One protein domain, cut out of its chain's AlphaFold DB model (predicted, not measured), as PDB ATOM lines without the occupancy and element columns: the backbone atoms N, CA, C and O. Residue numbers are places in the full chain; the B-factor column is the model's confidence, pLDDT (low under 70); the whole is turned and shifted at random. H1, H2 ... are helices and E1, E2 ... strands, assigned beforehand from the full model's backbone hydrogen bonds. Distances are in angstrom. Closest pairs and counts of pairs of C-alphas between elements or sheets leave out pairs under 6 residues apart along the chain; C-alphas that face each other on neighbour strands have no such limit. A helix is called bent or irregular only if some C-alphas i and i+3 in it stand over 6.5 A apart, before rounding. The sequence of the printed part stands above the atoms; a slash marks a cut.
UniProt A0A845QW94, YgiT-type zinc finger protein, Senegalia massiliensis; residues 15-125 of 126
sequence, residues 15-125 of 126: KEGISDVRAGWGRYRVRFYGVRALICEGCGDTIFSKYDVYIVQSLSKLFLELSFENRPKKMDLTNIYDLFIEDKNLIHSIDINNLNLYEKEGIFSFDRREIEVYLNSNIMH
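AT A GLANCE: This is residues 15 to 125 of the 126 residues of the protein "YgiT-type zinc finger protein" of Senegalia massiliensis (UniProt A0A845QW94). A strongly twisted sheet of five strands has the helix H1 packed over one face, along the long bent hairpin of E1 and E2; the short strands E3, E5 and E4 continue the sheet beyond E2. The small helices H2 and H3 lie near H1, and the last helix, H4, lies off the sheet near H3; the two C-alphas farthest apart are those of Gly 42, in the loop after E2, and His 125, just after H4. The 111 printed residues hold four named helices and five named strands, in the order E1 E2 H1 E3 H2 H3 E4 E5 H4; the class is mixed, helices and strands. The sheet, in the order E1 E2 E3 E5 E4, is mixed. The whole is compact, with a radius of gyration of the C-alphas of 14.2 A, and spans 48 by 32 by 25 A, only just elongated.

HOW THE PARTS SIT: E1, residues 15 to 23, and E2, residues 30 to 40, form an antiparallel hairpin, with N 19 and O 35 at 2.8 A. E1 bends by 62 degrees at residue 18 and E2 by 81 degrees at residue 36. H1, residues 50 to 62, is on the sheet at a height of 9.0 A, over E2 and only just over E1, with 3 of its C-alphas falling on E1; it runs along the strands, at 3 degrees to E2 on the local plane. Its closest C-alphas to E2 are Asp 52 and Arg 36, 6.9 A. E3, residues 74 to 76, is parallel to E2, with N 33 and O 75 at 2.8 A; E2, H1 and E3 make a strand-helix-strand unit, two parallel neighbour strands with a helix between, whose crossover is left-handed. H2, residues 81 to 86, only grazes the sheet with residues 81 to 85. H3, residues 90 to 93, only just touches H1, with 3 pairs of C-alphas within 8 A, the closest Ile 91 and Ile 55 at 7.0 A; it touches H2 only at the corner, also only just, with 3 such pairs, the closest Phe 84 and Leu 90 at 6.0 A. E4, residues 101 to 104, and E5, residues 107 to 110, form an antiparallel hairpin, with N 104 and O 107 at 2.9 A. E5 is parallel to E3, with N 76 and O 108 at 2.8 A. H4, residues 112 to 123, is close to but not clearly touching H3, the closest C-alphas being Leu 119 and Ser 93 at 7.7 A. In H1, H2 and H4 every O i to N i+4 pair is within hydrogen-bond range; H3 is too short for one.

IN THESE COORDINATES: E1 begins at C-alpha 15, (162.861, 221.295, 222.858), and is 22.4 A long; E2 is 23.4 A, H1 18.2 A and H4 16.7 A. H4 ends at C-alpha 123, (130.703, 206.554, 225.789).

THE WHOLE: The C-alphas farthest apart, of Gly 42 and His 125, are 49.4 A apart. The printed part has no cut, and the link from H1 to E3 is long. The mean pLDDT of the printed part is 90.1, and residues 122 to 125 are under 70.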
ATOM      1  N   LYS A  15     163.157 222.369 221.901       96.75
ATOM      2  CA  LYS A  15     162.861 221.295 222.858       96.75
ATOM      3  C   LYS A  15     161.385 221.242 223.202       96.75
ATOM      4  O   LYS A  15     160.735 222.275 223.313       96.75
ATOM      5  N   GLU A  16     160.862 220.038 223.397       95.31
ATOM      6  CA  GLU A  16     159.516 219.870 223.943       95.31
ATOM      7  C   GLU A  16     159.434 220.463 225.353       95.31
ATOM      8  O   GLU A  16     160.342 220.306 226.172       95.31
ATOM      9  N   GLY A  17     158.332 221.148 225.630       94.62
ATOM     10  CA  GLY A  17     158.069 221.762 226.918       94.62
ATOM     11  C   GLY A  17     156.617 222.200 227.060       94.62
ATOM     12  O   GLY A  17     155.754 221.881 226.240       94.62
ATOM     13  N   ILE A  18     156.361 222.940 228.134       94.75
ATOM     14  CA  ILE A  18     155.062 223.533 228.441       94.75
ATOM     15  C   ILE A  18     155.198 225.047 228.335       94.75
ATOM     16  O   ILE A  18     156.139 225.633 228.867       94.75
ATOM     17  N   SER A  19     154.246 225.674 227.656       95.19
ATOM     18  CA  SER A  19     154.183 227.117 227.478       95.19
ATOM     19  C   SER A  19     152.773 227.643 227.753       95.19
ATOM     20  O   SER A  19     151.836 226.892 228.050       95.19
ATOM     21  N   ASP A  20     152.635 228.961 227.687       94.75
ATOM     22  CA  ASP A  20     151.375 229.667 227.790       94.75
ATOM     23  C   ASP A  20     150.953 230.244 226.435       94.75
ATOM     24  O   ASP A  20     151.763 230.759 225.665       94.75
ATOM     25  N   VAL A  21     149.653 230.190 226.148       94.69
ATOM     26  CA  VAL A  21     149.090 230.668 224.882       94.69
ATOM     27  C   VAL A  21     148.065 231.749 225.148       94.69
ATOM     28  O   VAL A  21     147.097 231.556 225.882       94.69
ATOM     29  N   ARG A  22     148.244 232.906 224.515       93.81
ATOM     30  CA  ARG A  22     147.209 233.944 224.477       93.81
ATOM     31  C   ARG A  22     146.308 233.692 223.282       93.81
ATOM     32  O   ARG A  22     146.779 233.627 222.152       93.81
ATOM     33  N   ALA A  23     145.014 233.605 223.536       93.44
ATOM     34  CA  ALA A  23     144.011 233.397 222.509       93.44
ATOM     35  C   ALA A  23     142.750 234.206 222.809       93.44
ATOM     36  O   ALA A  23     142.679 234.996 223.756       93.44
ATOM     37  N   GLY A  24     141.749 234.048 221.956       89.50
ATOM     38  CA  GLY A  24     140.477 234.721 222.112       89.50
ATOM     39  C   GLY A  24     139.635 234.650 220.854       89.50
ATOM     40  O   GLY A  24     140.132 234.357 219.769       89.50
ATOM     41  N   TRP A  25     138.357 234.980 221.009       88.19
ATOM     42  CA  TRP A  25     137.394 235.033 219.918       88.19
ATOM     43  C   TRP A  25     136.672 236.383 219.921       88.19
ATOM     44  O   TRP A  25     136.134 236.827 220.940       88.19
ATOM     45  N   GLY A  26     136.692 237.087 218.788       86.00
ATOM     46  CA  GLY A  26     136.170 238.453 218.703       86.00
ATOM     47  C   GLY A  26     136.880 239.404 219.675       86.00
ATOM     48  O   GLY A  26     138.088 239.618 219.568       86.00
ATOM     49  N   ARG A  27     136.140 239.989 220.630       87.00
ATOM     50  CA  ARG A  27     136.685 240.889 221.673       87.00
ATOM     51  C   ARG A  27     137.158 240.164 222.936       87.00
ATOM     52  O   ARG A  27     137.844 240.766 223.755       87.00
ATOM     53  N   TYR A  28     136.795 238.898 223.101       90.75
ATOM     54  CA  TYR A  28     137.193 238.108 224.260       90.75
ATOM     55  C   TYR A  28     138.667 237.706 224.159       90.75
ATOM     56  O   TYR A  28     139.181 237.465 223.064       90.75
ATOM     57  N   ARG A  29     139.360 237.676 225.297       93.81
ATOM     58  CA  ARG A  29     140.774 237.316 225.421       93.81
ATOM     59  C   ARG A  29     140.941 236.410 226.632       93.81
ATOM     60  O   ARG A  29     140.388 236.705 227.687       93.81
ATOM     61  N   VAL A  30     141.742 235.366 226.470       96.38
ATOM     62  CA  VAL A  30     142.058 234.375 227.500       96.38
ATOM     63  C   VAL A  30     143.522 233.954 227.367       96.38
ATOM     64  O   VAL A  30     144.056 233.855 226.260       96.38
ATOM     65  N   ARG A  31     144.191 233.739 228.500       97.44
ATOM     66  CA  ARG A  31     145.530 233.144 228.561       97.44
ATOM     67  C   ARG A  31     145.418 231.709 229.059       97.44
ATOM     68  O   ARG A  31     144.935 231.501 230.164       97.44
ATOM     69  N   PHE A  32     145.868 230.759 228.254       97.31
ATOM     70  CA  PHE A  32     145.947 229.346 228.599       97.31
ATOM     71  C   PHE A  32     147.336 229.012 229.139       97.31
ATOM     72  O   PHE A  32     148.331 229.408 228.538       97.31
ATOM     73  N   TYR A  33     147.400 228.281 230.246       97.00
ATOM     74  CA  TYR A  33     148.612 227.706 230.826       97.00
ATOM     75  C   TYR A  33     148.598 226.187 230.637       97.00
ATOM     76  O   TYR A  33     147.528 225.595 230.502       97.00
ATOM     77  N   GLY A  34     149.771 225.553 230.639       95.69
ATOM     78  CA  GLY A  34     149.852 224.091 230.569       95.69
ATOM     79  C   GLY A  34     149.789 223.512 229.151       95.69
ATOM     80  O   GLY A  34     149.490 222.333 228.997       95.69
ATOM     81  N   VAL A  35     150.048 224.315 228.112       96.00
ATOM     82  CA  VAL A  35     149.949 223.890 226.704       96.00
ATOM     83  C   VAL A  35     151.296 223.347 226.225       96.00
ATOM     84  O   VAL A  35     152.326 223.994 226.421       96.00
ATOM     85  N   ARG A  36     151.308 222.176 225.578       94.44
ATOM     86  CA  ARG A  36     152.537 221.608 224.996       94.44
ATOM     87  C   ARG A  36     153.047 222.467 223.840       94.44
ATOM     88  O   ARG A  36     152.266 222.950 223.024       94.44
ATOM     89  N   ALA A  37     154.363 222.634 223.766       95.88
ATOM     90  CA  ALA A  37     155.028 223.385 222.711       95.88
ATOM     91  C   ALA A  37     156.437 222.850 222.454       95.88
ATOM     92  O   ALA A  37     157.054 222.227 223.318       95.88
ATOM     93  N   LEU A  38     156.975 223.170 221.281       96.75
ATOM     94  CA  LEU A  38     158.412 223.202 221.051       96.75
ATOM     95  C   LEU A  38     158.921 224.603 221.395       96.75
ATOM     96  O   LEU A  38     158.469 225.579 220.803       96.75
ATOM     97  N   ILE A  39     159.847 224.698 222.341       97.19
ATOM     98  CA  ILE A  39     160.396 225.947 222.867       97.19
ATOM     99  C   ILE A  39     161.844 226.077 222.402       97.19
ATOM    100  O   ILE A  39     162.645 225.154 222.559       97.19
ATOM    101  N   CYS A  40     162.184 227.220 221.813       97.06
ATOM    102  CA  CYS A  40     163.545 227.515 221.395       97.06
ATOM    103  C   CYS A  40     164.422 227.871 222.598       97.06
ATOM    104  O   CYS A  40     164.121 228.814 223.327       97.06
ATOM    105  N   GLU A  41     165.555 227.183 222.758       95.75
ATOM    106  CA  GLU A  41     166.498 227.460 223.854       95.75
ATOM    107  C   GLU A  41     167.263 228.783 223.695       95.75
ATOM    108  O   GLU A  41     167.789 229.309 224.671       95.75
ATOM    109  N   GLY A  42     167.329 229.329 222.476       96.56
ATOM    110  CA  GLY A  42     168.042 230.573 222.184       96.56
ATOM    111  C   GLY A  42     167.198 231.830 222.375       96.56
ATOM    112  O   GLY A  42     167.593 232.743 223.094       96.56
ATOM    113  N   CYS A  43     166.045 231.904 221.701       96.12
ATOM    114  CA  CYS A  43     165.203 233.108 221.693       96.12
ATOM    115  C   CYS A  43     163.882 232.969 222.465       96.12
ATOM    116  O   CYS A  43     163.159 233.954 222.591       96.12
ATOM    117  N   GLY A  44     163.552 231.774 222.966       95.19
ATOM    118  CA  GLY A  44     162.302 231.518 223.685       95.19
ATOM    119  C   GLY A  44     161.053 231.436 222.803       95.19
ATOM    120  O   GLY A  44     159.955 231.333 223.343       95.19
ATOM    121  N   ASP A  45     161.197 231.480 221.474       95.50
ATOM    122  CA  ASP A  45     160.072 231.321 220.548       95.50
ATOM    123  C   ASP A  45     159.409 229.946 220.691       95.50
ATOM    124  O   ASP A  45     160.076 228.954 221.014       95.50
ATOM    125  N   THR A  46     158.099 229.889 220.454       95.44
ATOM    126  CA  THR A  46     157.285 228.699 220.706       95.44
ATOM    127  C   THR A  46     156.504 228.262 219.476       95.44
ATOM    128  O   THR A  46     155.803 229.037 218.829       95.44
ATOM    129  N   ILE A  47     156.610 226.972 219.159       95.12
ATOM    130  CA  ILE A  47     155.892 226.338 218.055       95.12
ATOM    131  C   ILE A  47     154.897 225.345 218.641       95.12
ATOM    132  O   ILE A  47     155.266 224.402 219.343       95.12
ATOM    133  N   PHE A  48     153.629 225.553 218.315       93.75
ATOM    134  CA  PHE A  48     152.518 224.703 218.725       93.75
ATOM    135  C   PHE A  48     152.125 223.780 217.575       93.75
ATOM    136  O   PHE A  48     152.162 224.179 216.406       93.75
ATOM    137  N   SER A  49     151.718 222.548 217.879       93.00
ATOM    138  CA  SER A  49     151.157 221.684 216.845       93.00
ATOM    139  C   SER A  49     149.801 222.220 216.378       93.00
ATOM    140  O   SER A  49     149.117 222.970 217.081       93.00
ATOM    141  N   LYS A  50     149.351 221.768 215.199       92.56
ATOM    142  CA  LYS A  50     147.987 222.041 214.712       92.56
ATOM    143  C   LYS A  50     146.932 221.709 215.772       92.56
ATOM    144  O   LYS A  50     145.917 222.392 215.857       92.56
ATOM    145  N   TYR A  51     147.157 220.643 216.537       92.00
ATOM    146  CA  TYR A  51     146.196 220.170 217.516       92.00
ATOM    147  C   TYR A  51     146.223 220.998 218.812       92.00
ATOM    148  O   TYR A  51     145.166 221.320 219.341       92.00
ATOM    149  N   ASP A  52     147.396 221.460 219.250       93.44
ATOM    150  CA  ASP A  52     147.510 222.368 220.401       93.44
ATOM    151  C   ASP A  52     146.786 223.699 220.137       93.44
ATOM    152  O   ASP A  52     145.995 224.180 220.950       93.44
ATOM    153  N   VAL A  53     146.987 224.261 218.938       92.38
ATOM    154  CA  VAL A  53     146.274 225.466 218.486       92.38
ATOM    155  C   VAL A  53     144.767 225.220 218.425       92.38
ATOM    156  O   VAL A  53     143.980 226.089 218.804       92.38
ATOM    157  N   TYR A  54     144.360 224.035 217.967       92.56
ATOM    158  CA  TYR A  54     142.958 223.653 217.881       92.56
ATOM    159  C   TYR A  54     142.277 223.598 219.256       92.56
ATOM    160  O   TYR A  54     141.204 224.182 219.406       92.56
ATOM    161  N   ILE A  55     142.912 222.984 220.266       93.19
ATOM    162  CA  ILE A  55     142.397 222.954 221.646       93.19
ATOM    163  C   ILE A  55     142.138 224.378 222.143       93.19
ATOM    164  O   ILE A  55     141.034 224.716 222.573       93.19
ATOM    165  N   VAL A  56     143.153 225.235 222.037       94.75
ATOM    166  CA  VAL A  56     143.103 226.615 222.528       94.75
ATOM    167  C   VAL A  56     141.998 227.423 221.840       94.75
ATOM    168  O   VAL A  56     141.237 228.133 222.505       94.75
ATOM    169  N   GLN A  57     141.871 227.316 220.515       92.81
ATOM    170  CA  GLN A  57     140.828 228.023 219.770       92.81
ATOM    171  C   GLN A  57     139.429 227.531 220.142       92.81
ATOM    172  O   GLN A  57     138.549 228.350 220.421       92.81
ATOM    173  N   SER A  58     139.231 226.217 220.197       92.25
ATOM    174  CA  SER A  58     137.937 225.610 220.496       92.25
ATOM    175  C   SER A  58     137.475 225.917 221.923       92.25
ATOM    176  O   SER A  58     136.341 226.356 222.096       92.25
ATOM    177  N   LEU A  59     138.361 225.842 222.924       93.94
ATOM    178  CA  LEU A  59     138.041 226.274 224.292       93.94
ATOM    179  C   LEU A  59     137.718 227.770 224.350       93.94
ATOM    180  O   LEU A  59     136.750 228.176 224.988       93.94
ATOM    181  N   SER A  60     138.483 228.613 223.645       93.69
ATOM    182  CA  SER A  60     138.216 230.058 223.624       93.69
ATOM    183  C   SER A  60     136.851 230.408 223.020       93.69
ATOM    184  O   SER A  60     136.232 231.384 223.445       93.69
ATOM    185  N   LYS A  61     136.376 229.608 222.054       92.56
ATOM    186  CA  LYS A  61     135.038 229.723 221.469       92.56
ATOM    187  C   LYS A  61     133.975 229.226 222.446       92.56
ATOM    188  O   LYS A  61     133.004 229.939 222.661       92.56
ATOM    189  N   LEU A  62     134.179 228.059 223.049       91.69
ATOM    190  CA  LEU A  62     133.266 227.462 224.023       91.69
ATOM    191  C   LEU A  62     133.016 228.399 225.218       91.69
ATOM    192  O   LEU A  62     131.879 228.631 225.609       91.69
ATOM    193  N   PHE A  63     134.055 229.065 225.727       93.56
ATOM    194  CA  PHE A  63     133.910 230.056 226.799       93.56
ATOM    195  C   PHE A  63     133.057 231.281 226.430       93.56
ATOM    196  O   PHE A  63     132.675 232.035 227.323       93.56
ATOM    197  N   LEU A  64     132.737 231.524 225.153       91.50
ATOM    198  CA  LEU A  64     131.780 232.576 224.793       91.50
ATOM    199  C   LEU A  64     130.339 232.231 225.155       91.50
ATOM    200  O   LEU A  64     129.525 233.152 225.257       91.50
ATOM    201  N   GLU A  65     130.032 230.953 225.347       90.31
ATOM    202  CA  GLU A  65     128.707 230.495 225.766       90.31
ATOM    203  C   GLU A  65     128.432 230.857 227.229       90.31
ATOM    204  O   GLU A  65     127.287 231.090 227.607       90.31
ATOM    205  N   LEU A  66     129.490 231.033 228.027       90.69
ATOM    206  CA  LEU A  66     129.398 231.533 229.392       90.69
ATOM    207  C   LEU A  66     129.026 233.025 229.420       90.69
ATOM    208  O   LEU A  66     129.394 233.815 228.535       90.69
ATOM    209  N   SER A  67     128.344 233.429 230.496       89.38
ATOM    210  CA  SER A  67     128.107 234.842 230.810       89.38
ATOM    211  C   SER A  67     129.438 235.591 230.904       89.38
ATOM    212  O   SER A  67     130.458 235.011 231.269       89.38
ATOM    213  N   PHE A  68     129.447 236.888 230.576       86.75
ATOM    214  CA  PHE A  68     130.687 237.675 230.520       86.75
ATOM    215  C   PHE A  68     131.511 237.611 231.818       86.75
ATOM    216  O   PHE A  68     132.737 237.572 231.752       86.75
ATOM    217  N   GLU A  69     130.840 237.572 232.971       86.19
ATOM    218  CA  GLU A  69     131.471 237.484 234.294       86.19
ATOM    219  C   GLU A  69     132.114 236.119 234.556       86.19
ATOM    220  O   GLU A  69     133.154 236.056 235.203       86.19
ATOM    221  N   ASN A  70     131.562 235.052 233.973       88.50
ATOM    222  CA  ASN A  70     132.043 233.682 234.145       88.50
ATOM    223  C   ASN A  70     133.058 233.258 233.072       88.50
ATOM    224  O   ASN A  70     133.506 232.114 233.074       88.50
ATOM    225  N   ARG A  71     133.430 234.139 232.129       92.44
ATOM    226  CA  ARG A  71     134.412 233.799 231.086       92.44
ATOM    227  C   ARG A  71     135.840 233.817 231.643       92.44
ATOM    228  O   ARG A  71     136.294 234.876 232.094       92.44
ATOM    229  N   PRO A  72     136.609 232.722 231.514       95.25
ATOM    230  CA  PRO A  72     137.996 232.676 231.963       95.25
ATOM    231  C   PRO A  72     138.898 233.727 231.304       95.25
ATOM    232  O   PRO A  72     139.199 233.677 230.118       95.25
ATOM    233  N   LYS A  73     139.473 234.649 232.075       96.19
ATOM    234  CA  LYS A  73     140.588 235.480 231.563       96.19
ATOM    235  C   LYS A  73     141.914 234.714 231.562       96.19
ATOM    236  O   LYS A  73     142.825 235.024 230.791       96.19
ATOM    237  N   LYS A  74     142.015 233.722 232.441       97.56
ATOM    238  CA  LYS A  74     143.160 232.845 232.660       97.56
ATOM    239  C   LYS A  74     142.627 231.435 232.850       97.56
ATOM    240  O   LYS A  74     141.729 231.248 233.663       97.56
ATOM    241  N   MET A  75     143.179 230.488 232.111       96.94
ATOM    242  CA  MET A  75     142.760 229.097 232.120       96.94
ATOM    243  C   MET A  75     143.983 228.208 232.307       96.94
ATOM    244  O   MET A  75     144.917 228.295 231.514       96.94
ATOM    245  N   ASP A  76     143.994 227.360 233.324       97.25
ATOM    246  CA  ASP A  76     145.029 226.351 233.514       97.25
ATOM    247  C   ASP A  76     144.548 224.994 232.986       97.25
ATOM    248  O   ASP A  76     143.528 224.452 233.416       97.25
ATOM    249  N   LEU A  77     145.278 224.463 232.004       95.38
ATOM    250  CA  LEU A  77     145.012 223.165 231.390       95.38
ATOM    251  C   LEU A  77     145.971 222.077 231.877       95.38
ATOM    252  O   LEU A  77     145.827 220.935 231.456       95.38
ATOM    253  N   THR A  78     146.926 222.390 232.757       93.94
ATOM    254  CA  THR A  78     148.034 221.490 233.127       93.94
ATOM    255  C   THR A  78     147.558 220.094 233.540       93.94
ATOM    256  O   THR A  78     148.164 219.100 233.154       93.94
ATOM    257  N   ASN A  79     146.439 220.011 234.264       91.31
ATOM    258  CA  ASN A  79     145.903 218.750 234.790       91.31
ATOM    259  C   ASN A  79     144.945 218.010 233.846       91.31
ATOM    260  O   ASN A  79     144.438 216.954 234.222       91.31
ATOM    261  N   ILE A  80     144.638 218.565 232.674       92.50
ATOM    262  CA  ILE A  80     143.683 217.968 231.727       92.50
ATOM    263  C   ILE A  80     144.173 217.959 230.274       92.50
ATOM    264  O   ILE A  80     143.483 217.462 229.388       92.50
ATOM    265  N   TYR A  81     145.331 218.557 229.995       92.62
ATOM    266  CA  TYR A  81     145.826 218.719 228.633       92.62
ATOM    267  C   TYR A  81     146.104 217.375 227.957       92.62
ATOM    268  O   TYR A  81     145.854 217.205 226.769       92.62
ATOM    269  N   ASP A  82     146.604 216.412 228.728       91.94
ATOM    270  CA  ASP A  82     146.802 215.026 228.313       91.94
ATOM    271  C   ASP A  82     145.505 214.382 227.809       91.94
ATOM    272  O   ASP A  82     145.537 213.776 226.741       91.94
ATOM    273  N   LEU A  83     144.366 214.608 228.475       92.06
ATOM    274  CA  LEU A  83     143.068 214.068 228.046       92.06
ATOM    275  C   LEU A  83     142.676 214.559 226.650       92.06
ATOM    276  O   LEU A  83     142.209 213.783 225.819       92.06
ATOM    277  N   PHE A  84     142.916 215.841 226.352       90.94
ATOM    278  CA  PHE A  84     142.688 216.358 225.004       90.94
ATOM    279  C   PHE A  84     143.637 215.735 223.986       90.94
ATOM    280  O   PHE A  84     143.257 215.535 222.838       90.94
ATOM    281  N   ILE A  85     144.887 215.473 224.357       88.31
ATOM    282  CA  ILE A  85     145.870 214.874 223.448       88.31
ATOM    283  C   ILE A  85     145.519 213.416 223.136       88.31
ATOM    284  O   ILE A  85     145.697 212.989 221.993       88.31
ATOM    285  N   GLU A  86     145.019 212.686 224.130       89.44
ATOM    286  CA  GLU A  86     144.587 211.293 224.011       89.44
ATOM    287  C   GLU A  86     143.326 211.154 223.153       89.44
ATOM    288  O   GLU A  86     143.297 210.305 222.260       89.44
ATOM    289  N   ASP A  87     142.331 212.027 223.344       88.44
ATOM    290  CA  ASP A  87     141.122 212.062 222.522       88.44
ATOM    291  C   ASP A  87     140.906 213.430 221.865       88.44
ATOM    292  O   ASP A  87     140.475 214.412 222.476       88.44
ATOM    293  N   LYS A  88     141.128 213.463 220.545       83.31
ATOM    294  CA  LYS A  88     140.986 214.679 219.739       83.31
ATOM    295  C   LYS A  88     139.559 215.193 219.606       83.31
ATOM    296  O   LYS A  88     139.364 216.357 219.249       83.31
ATOM    297  N   ASN A  89     138.579 214.339 219.880       84.75
ATOM    298  CA  ASN A  89     137.170 214.684 219.819       84.75
ATOM    299  C   ASN A  89     136.626 215.145 221.173       84.75
ATOM    300  O   ASN A  89     135.554 215.745 221.188       84.75
ATOM    301  N   LEU A  90     137.372 214.956 222.274       86.25
ATOM    302  CA  LEU A  90     136.963 215.342 223.630       86.25
ATOM    303  C   LEU A  90     136.396 216.760 223.674       86.25
ATOM    304  O   LEU A  90     135.343 217.005 224.252       86.25
ATOM    305  N   ILE A  91     137.072 217.699 223.017       88.56
ATOM    306  CA  ILE A  91     136.682 219.107 223.047       88.56
ATOM    307  C   ILE A  91     135.295 219.388 222.456       88.56
ATOM    308  O   ILE A  91     134.679 220.384 222.817       88.56
ATOM    309  N   HIS A  92     134.799 218.527 221.564       85.62
ATOM    310  CA  HIS A  92     133.447 218.623 221.011       85.62
ATOM    311  C   HIS A  92     132.381 218.084 221.950       85.62
ATOM    312  O   HIS A  92     131.222 218.469 221.834       85.62
ATOM    313  N   SER A  93     132.780 217.194 222.851       85.56
ATOM    314  CA  SER A  93     131.900 216.609 223.848       85.56
ATOM    315  C   SER A  93     131.758 217.520 225.066       85.56
ATOM    316  O   SER A  93     130.807 217.377 225.808       85.56
ATOM    317  N   ILE A  94     132.666 218.472 225.300       87.50
ATOM    318  CA  ILE A  94     132.587 219.355 226.471       87.50
ATOM    319  C   ILE A  94     131.351 220.261 226.387       87.50
ATOM    320  O   ILE A  94     131.313 221.207 225.603       87.50
ATOM    321  N   ASP A  95     130.389 220.026 227.280       87.69
ATOM    322  CA  ASP A  95     129.334 220.984 227.605       87.69
ATOM    323  C   ASP A  95     129.776 221.854 228.784       87.69
ATOM    324  O   ASP A  95     129.752 221.443 229.947       87.69
ATOM    325  N   ILE A  96     130.191 223.082 228.475       88.62
ATOM    326  CA  ILE A  96     130.744 224.006 229.468       88.62
ATOM    327  C   ILE A  96     129.720 224.498 230.492       88.62
ATOM    328  O   ILE A  96     130.114 225.032 231.523       88.62
ATOM    329  N   ASN A  97     128.422 224.338 230.227       86.12
ATOM    330  CA  ASN A  97     127.377 224.726 231.172       86.12
ATOM    331  C   ASN A  97     127.117 223.636 232.220       86.12
ATOM    332  O   ASN A  97     126.578 223.937 233.282       86.12
ATOM    333  N   ASN A  98     127.496 222.391 231.916       84.94
ATOM    334  CA  ASN A  98     127.308 221.228 232.784       84.94
ATOM    335  C   ASN A  98     128.601 220.753 233.462       84.94
ATOM    336  O   ASN A  98     128.540 219.957 234.396       84.94
ATOM    337  N   LEU A  99     129.761 221.227 233.007       84.06
ATOM    338  CA  LEU A  99     131.050 220.983 233.650       84.06
ATOM    339  C   LEU A  99     131.409 222.151 234.565       84.06
ATOM    340  O   LEU A  99     131.451 223.302 234.125       84.06
ATOM    341  N   ASN A 100     131.720 221.866 235.828       80.31
ATOM    342  CA  ASN A 100     132.103 222.908 236.764       80.31
ATOM    343  C   ASN A 100     133.530 223.371 236.466       80.31
ATOM    344  O   ASN A 100     134.517 222.649 236.644       80.31
ATOM    345  N   LEU A 101     133.644 224.632 236.058       91.25
ATOM    346  CA  LEU A 101     134.896 225.357 236.170       91.25
ATOM    347  C   LEU A 101     135.053 225.836 237.610       91.25
ATOM    348  O   LEU A 101     134.158 226.487 238.150       91.25
ATOM    349  N   TYR A 102     136.208 225.573 238.209       90.56
ATOM    350  CA  TYR A 102     136.563 226.187 239.484       90.56
ATOM    351  C   TYR A 102     137.583 227.298 239.263       90.56
ATOM    352  O   TYR A 102     138.489 227.186 238.436       90.56
ATOM    353  N   GLU A 103     137.435 228.379 240.021       93.38
ATOM    354  CA  GLU A 103     138.346 229.517 240.005       93.38
ATOM    355  C   GLU A 103     139.191 229.526 241.282       93.38
ATOM    356  O   GLU A 103     138.670 229.455 242.397       93.38
ATOM    357  N   LYS A 104     140.508 229.664 241.125       93.38
ATOM    358  CA  LYS A 104     141.437 229.935 242.222       93.38
ATOM    359  C   LYS A 104     142.334 231.106 241.840       93.38
ATOM    360  O   LYS A 104     143.046 231.043 240.844       93.38
ATOM    361  N   GLU A 105     142.292 232.182 242.627       94.00
ATOM    362  CA  GLU A 105     143.124 233.383 242.423       94.00
ATOM    363  C   GLU A 105     143.011 233.985 241.001       94.00
ATOM    364  O   GLU A 105     143.991 234.452 240.410       94.00
ATOM    365  N   GLY A 106     141.806 233.975 240.417       92.31
ATOM    366  CA  GLY A 106     141.578 234.485 239.063       92.31
ATOM    367  C   GLY A 106     142.011 233.545 237.941       92.31
ATOM    368  O   GLY A 106     142.058 233.984 236.790       92.31
ATOM    369  N   ILE A 107     142.377 232.297 238.253       96.44
ATOM    370  CA  ILE A 107     142.730 231.246 237.295       96.44
ATOM    371  C   ILE A 107     141.636 230.185 237.327       96.44
ATOM    372  O   ILE A 107     141.359 229.601 238.373       96.44
ATOM    373  N   PHE A 108     141.021 229.956 236.173       96.00
ATOM    374  CA  PHE A 108     140.012 228.924 235.987       96.00
ATOM    375  C   PHE A 108     140.676 227.609 235.598       96.00
ATOM    376  O   PHE A 108     141.663 227.608 234.862       96.00
ATOM    377  N   SER A 109     140.082 226.508 236.037       95.25
ATOM    378  CA  SER A 109     140.502 225.154 235.692       95.25
ATOM    379  C   SER A 109     139.285 224.239 235.597       95.25
ATOM    380  O   SER A 109     138.250 224.492 236.214       95.25
ATOM    381  N   PHE A 110     139.421 223.149 234.845       92.81
ATOM    382  CA  PHE A 110     138.452 222.055 234.870       92.81
ATOM    383  C   PHE A 110     138.736 221.122 236.051       92.81
ATOM    384  O   PHE A 110     139.904 220.841 236.349       92.81
ATOM    385  N   ASP A 111     137.692 220.586 236.692       90.50
ATOM    386  CA  ASP A 111     137.857 219.390 237.520       90.50
ATOM    387  C   ASP A 111     138.054 218.182 236.599       90.50
ATOM    388  O   ASP A 111     137.153 217.779 235.860       90.50
ATOM    389  N   ARG A 112     139.257 217.598 236.636       91.44
ATOM    390  CA  ARG A 112     139.609 216.430 235.824       91.44
ATOM    391  C   ARG A 112     138.608 215.287 236.006       91.44
ATOM    392  O   ARG A 112     138.235 214.651 235.028       91.44
ATOM    393  N   ARG A 113     138.151 215.049 237.238       90.50
ATOM    394  CA  ARG A 113     137.241 213.940 237.551       90.50
ATOM    395  C   ARG A 113     135.886 214.149 236.894       90.50
ATOM    396  O   ARG A 113     135.295 213.186 236.426       90.50
ATOM    397  N   GLU A 114     135.399 215.388 236.840       88.62
ATOM    398  CA  GLU A 114     134.140 215.695 236.155       88.62
ATOM    399  C   GLU A 114     134.259 215.479 234.645       88.62
ATOM    400  O   GLU A 114     133.360 214.888 234.050       88.62
ATOM    401  N   ILE A 115     135.388 215.869 234.040       88.12
ATOM    402  CA  ILE A 115     135.677 215.594 232.624       88.12
ATOM    403  C   ILE A 115     135.695 214.082 232.361       88.12
ATOM    404  O   ILE A 115     135.040 213.607 231.437       88.12
ATOM    405  N   GLU A 116     136.405 213.311 233.187       88.69
ATOM    406  CA  GLU A 116     136.500 211.852 233.052       88.69
ATOM    407  C   GLU A 116     135.142 211.157 233.257       88.69
ATOM    408  O   GLU A 116     134.788 210.253 232.499       88.69
ATOM    409  N   VAL A 117     134.347 211.580 234.247       87.19
ATOM    410  CA  VAL A 117     132.988 211.055 234.469       87.19
ATOM    411  C   VAL A 117     132.092 211.367 233.275       87.19
ATOM    412  O   VAL A 117     131.451 210.457 232.751       87.19
ATOM    413  N   TYR A 118     132.084 212.618 232.810       83.88
ATOM    414  CA  TYR A 118     131.299 213.040 231.654       83.88
ATOM    415  C   TYR A 118     131.638 212.210 230.409       83.88
ATOM    416  O   TYR A 118     130.740 211.755 229.697       83.88
ATOM    417  N   LEU A 119     132.925 211.960 230.163       77.19
ATOM    418  CA  LEU A 119     133.379 211.110 229.065       77.19
ATOM    419  C   LEU A 119     132.867 209.677 229.187       77.19
ATOM    420  O   LEU A 119     132.278 209.148 228.247       77.19
ATOM    421  N   ASN A 120     133.051 209.063 230.354       80.38
ATOM    422  CA  ASN A 120     132.628 207.686 230.585       80.38
ATOM    423  C   ASN A 120     131.108 207.522 230.445       80.38
ATOM    424  O   ASN A 120     130.651 206.520 229.903       80.38
ATOM    425  N   SER A 121     130.320 208.510 230.877       74.75
ATOM    426  CA  SER A 121     128.861 208.487 230.730       74.75
ATOM    427  C   SER A 121     128.395 208.644 229.280       74.75
ATOM    428  O   SER A 121     127.420 208.007 228.891       74.75
ATOM    429  N   ASN A 122     129.091 209.433 228.456       64.88
ATOM    430  CA  ASN A 122     128.719 209.625 227.050       64.88
ATOM    431  C   ASN A 122     129.230 208.517 226.115       64.88
ATOM    432  O   ASN A 122     128.651 208.310 225.053       64.88
ATOM    433  N   ILE A 123     130.251 207.753 226.518       55.44
ATOM    434  CA  ILE A 123     130.703 206.554 225.789       55.44
ATOM    435  C   ILE A 123     129.710 205.384 225.956       55.44
ATOM    436  O   ILE A 123     129.609 204.544 225.069       55.44
ATOM    437  N   MET A 124     128.914 205.332 227.034       41.56
ATOM    438  CA  MET A 124     127.907 204.269 227.233       41.56
ATOM    439  C   MET A 124     126.618 204.446 226.406       41.56
ATOM    440  O   MET A 124     125.719 203.607 226.490       41.56
ATOM    441  N   HIS A 125     126.515 205.514 225.611       39.09
ATOM    442  CA  HIS A 125     125.333 205.827 224.802       39.09
ATOM    443  C   HIS A 125     125.615 205.958 223.294       39.09
ATOM    444  O   HIS A 125     124.717 206.369 222.557       39.09
TER     445      HIS A 125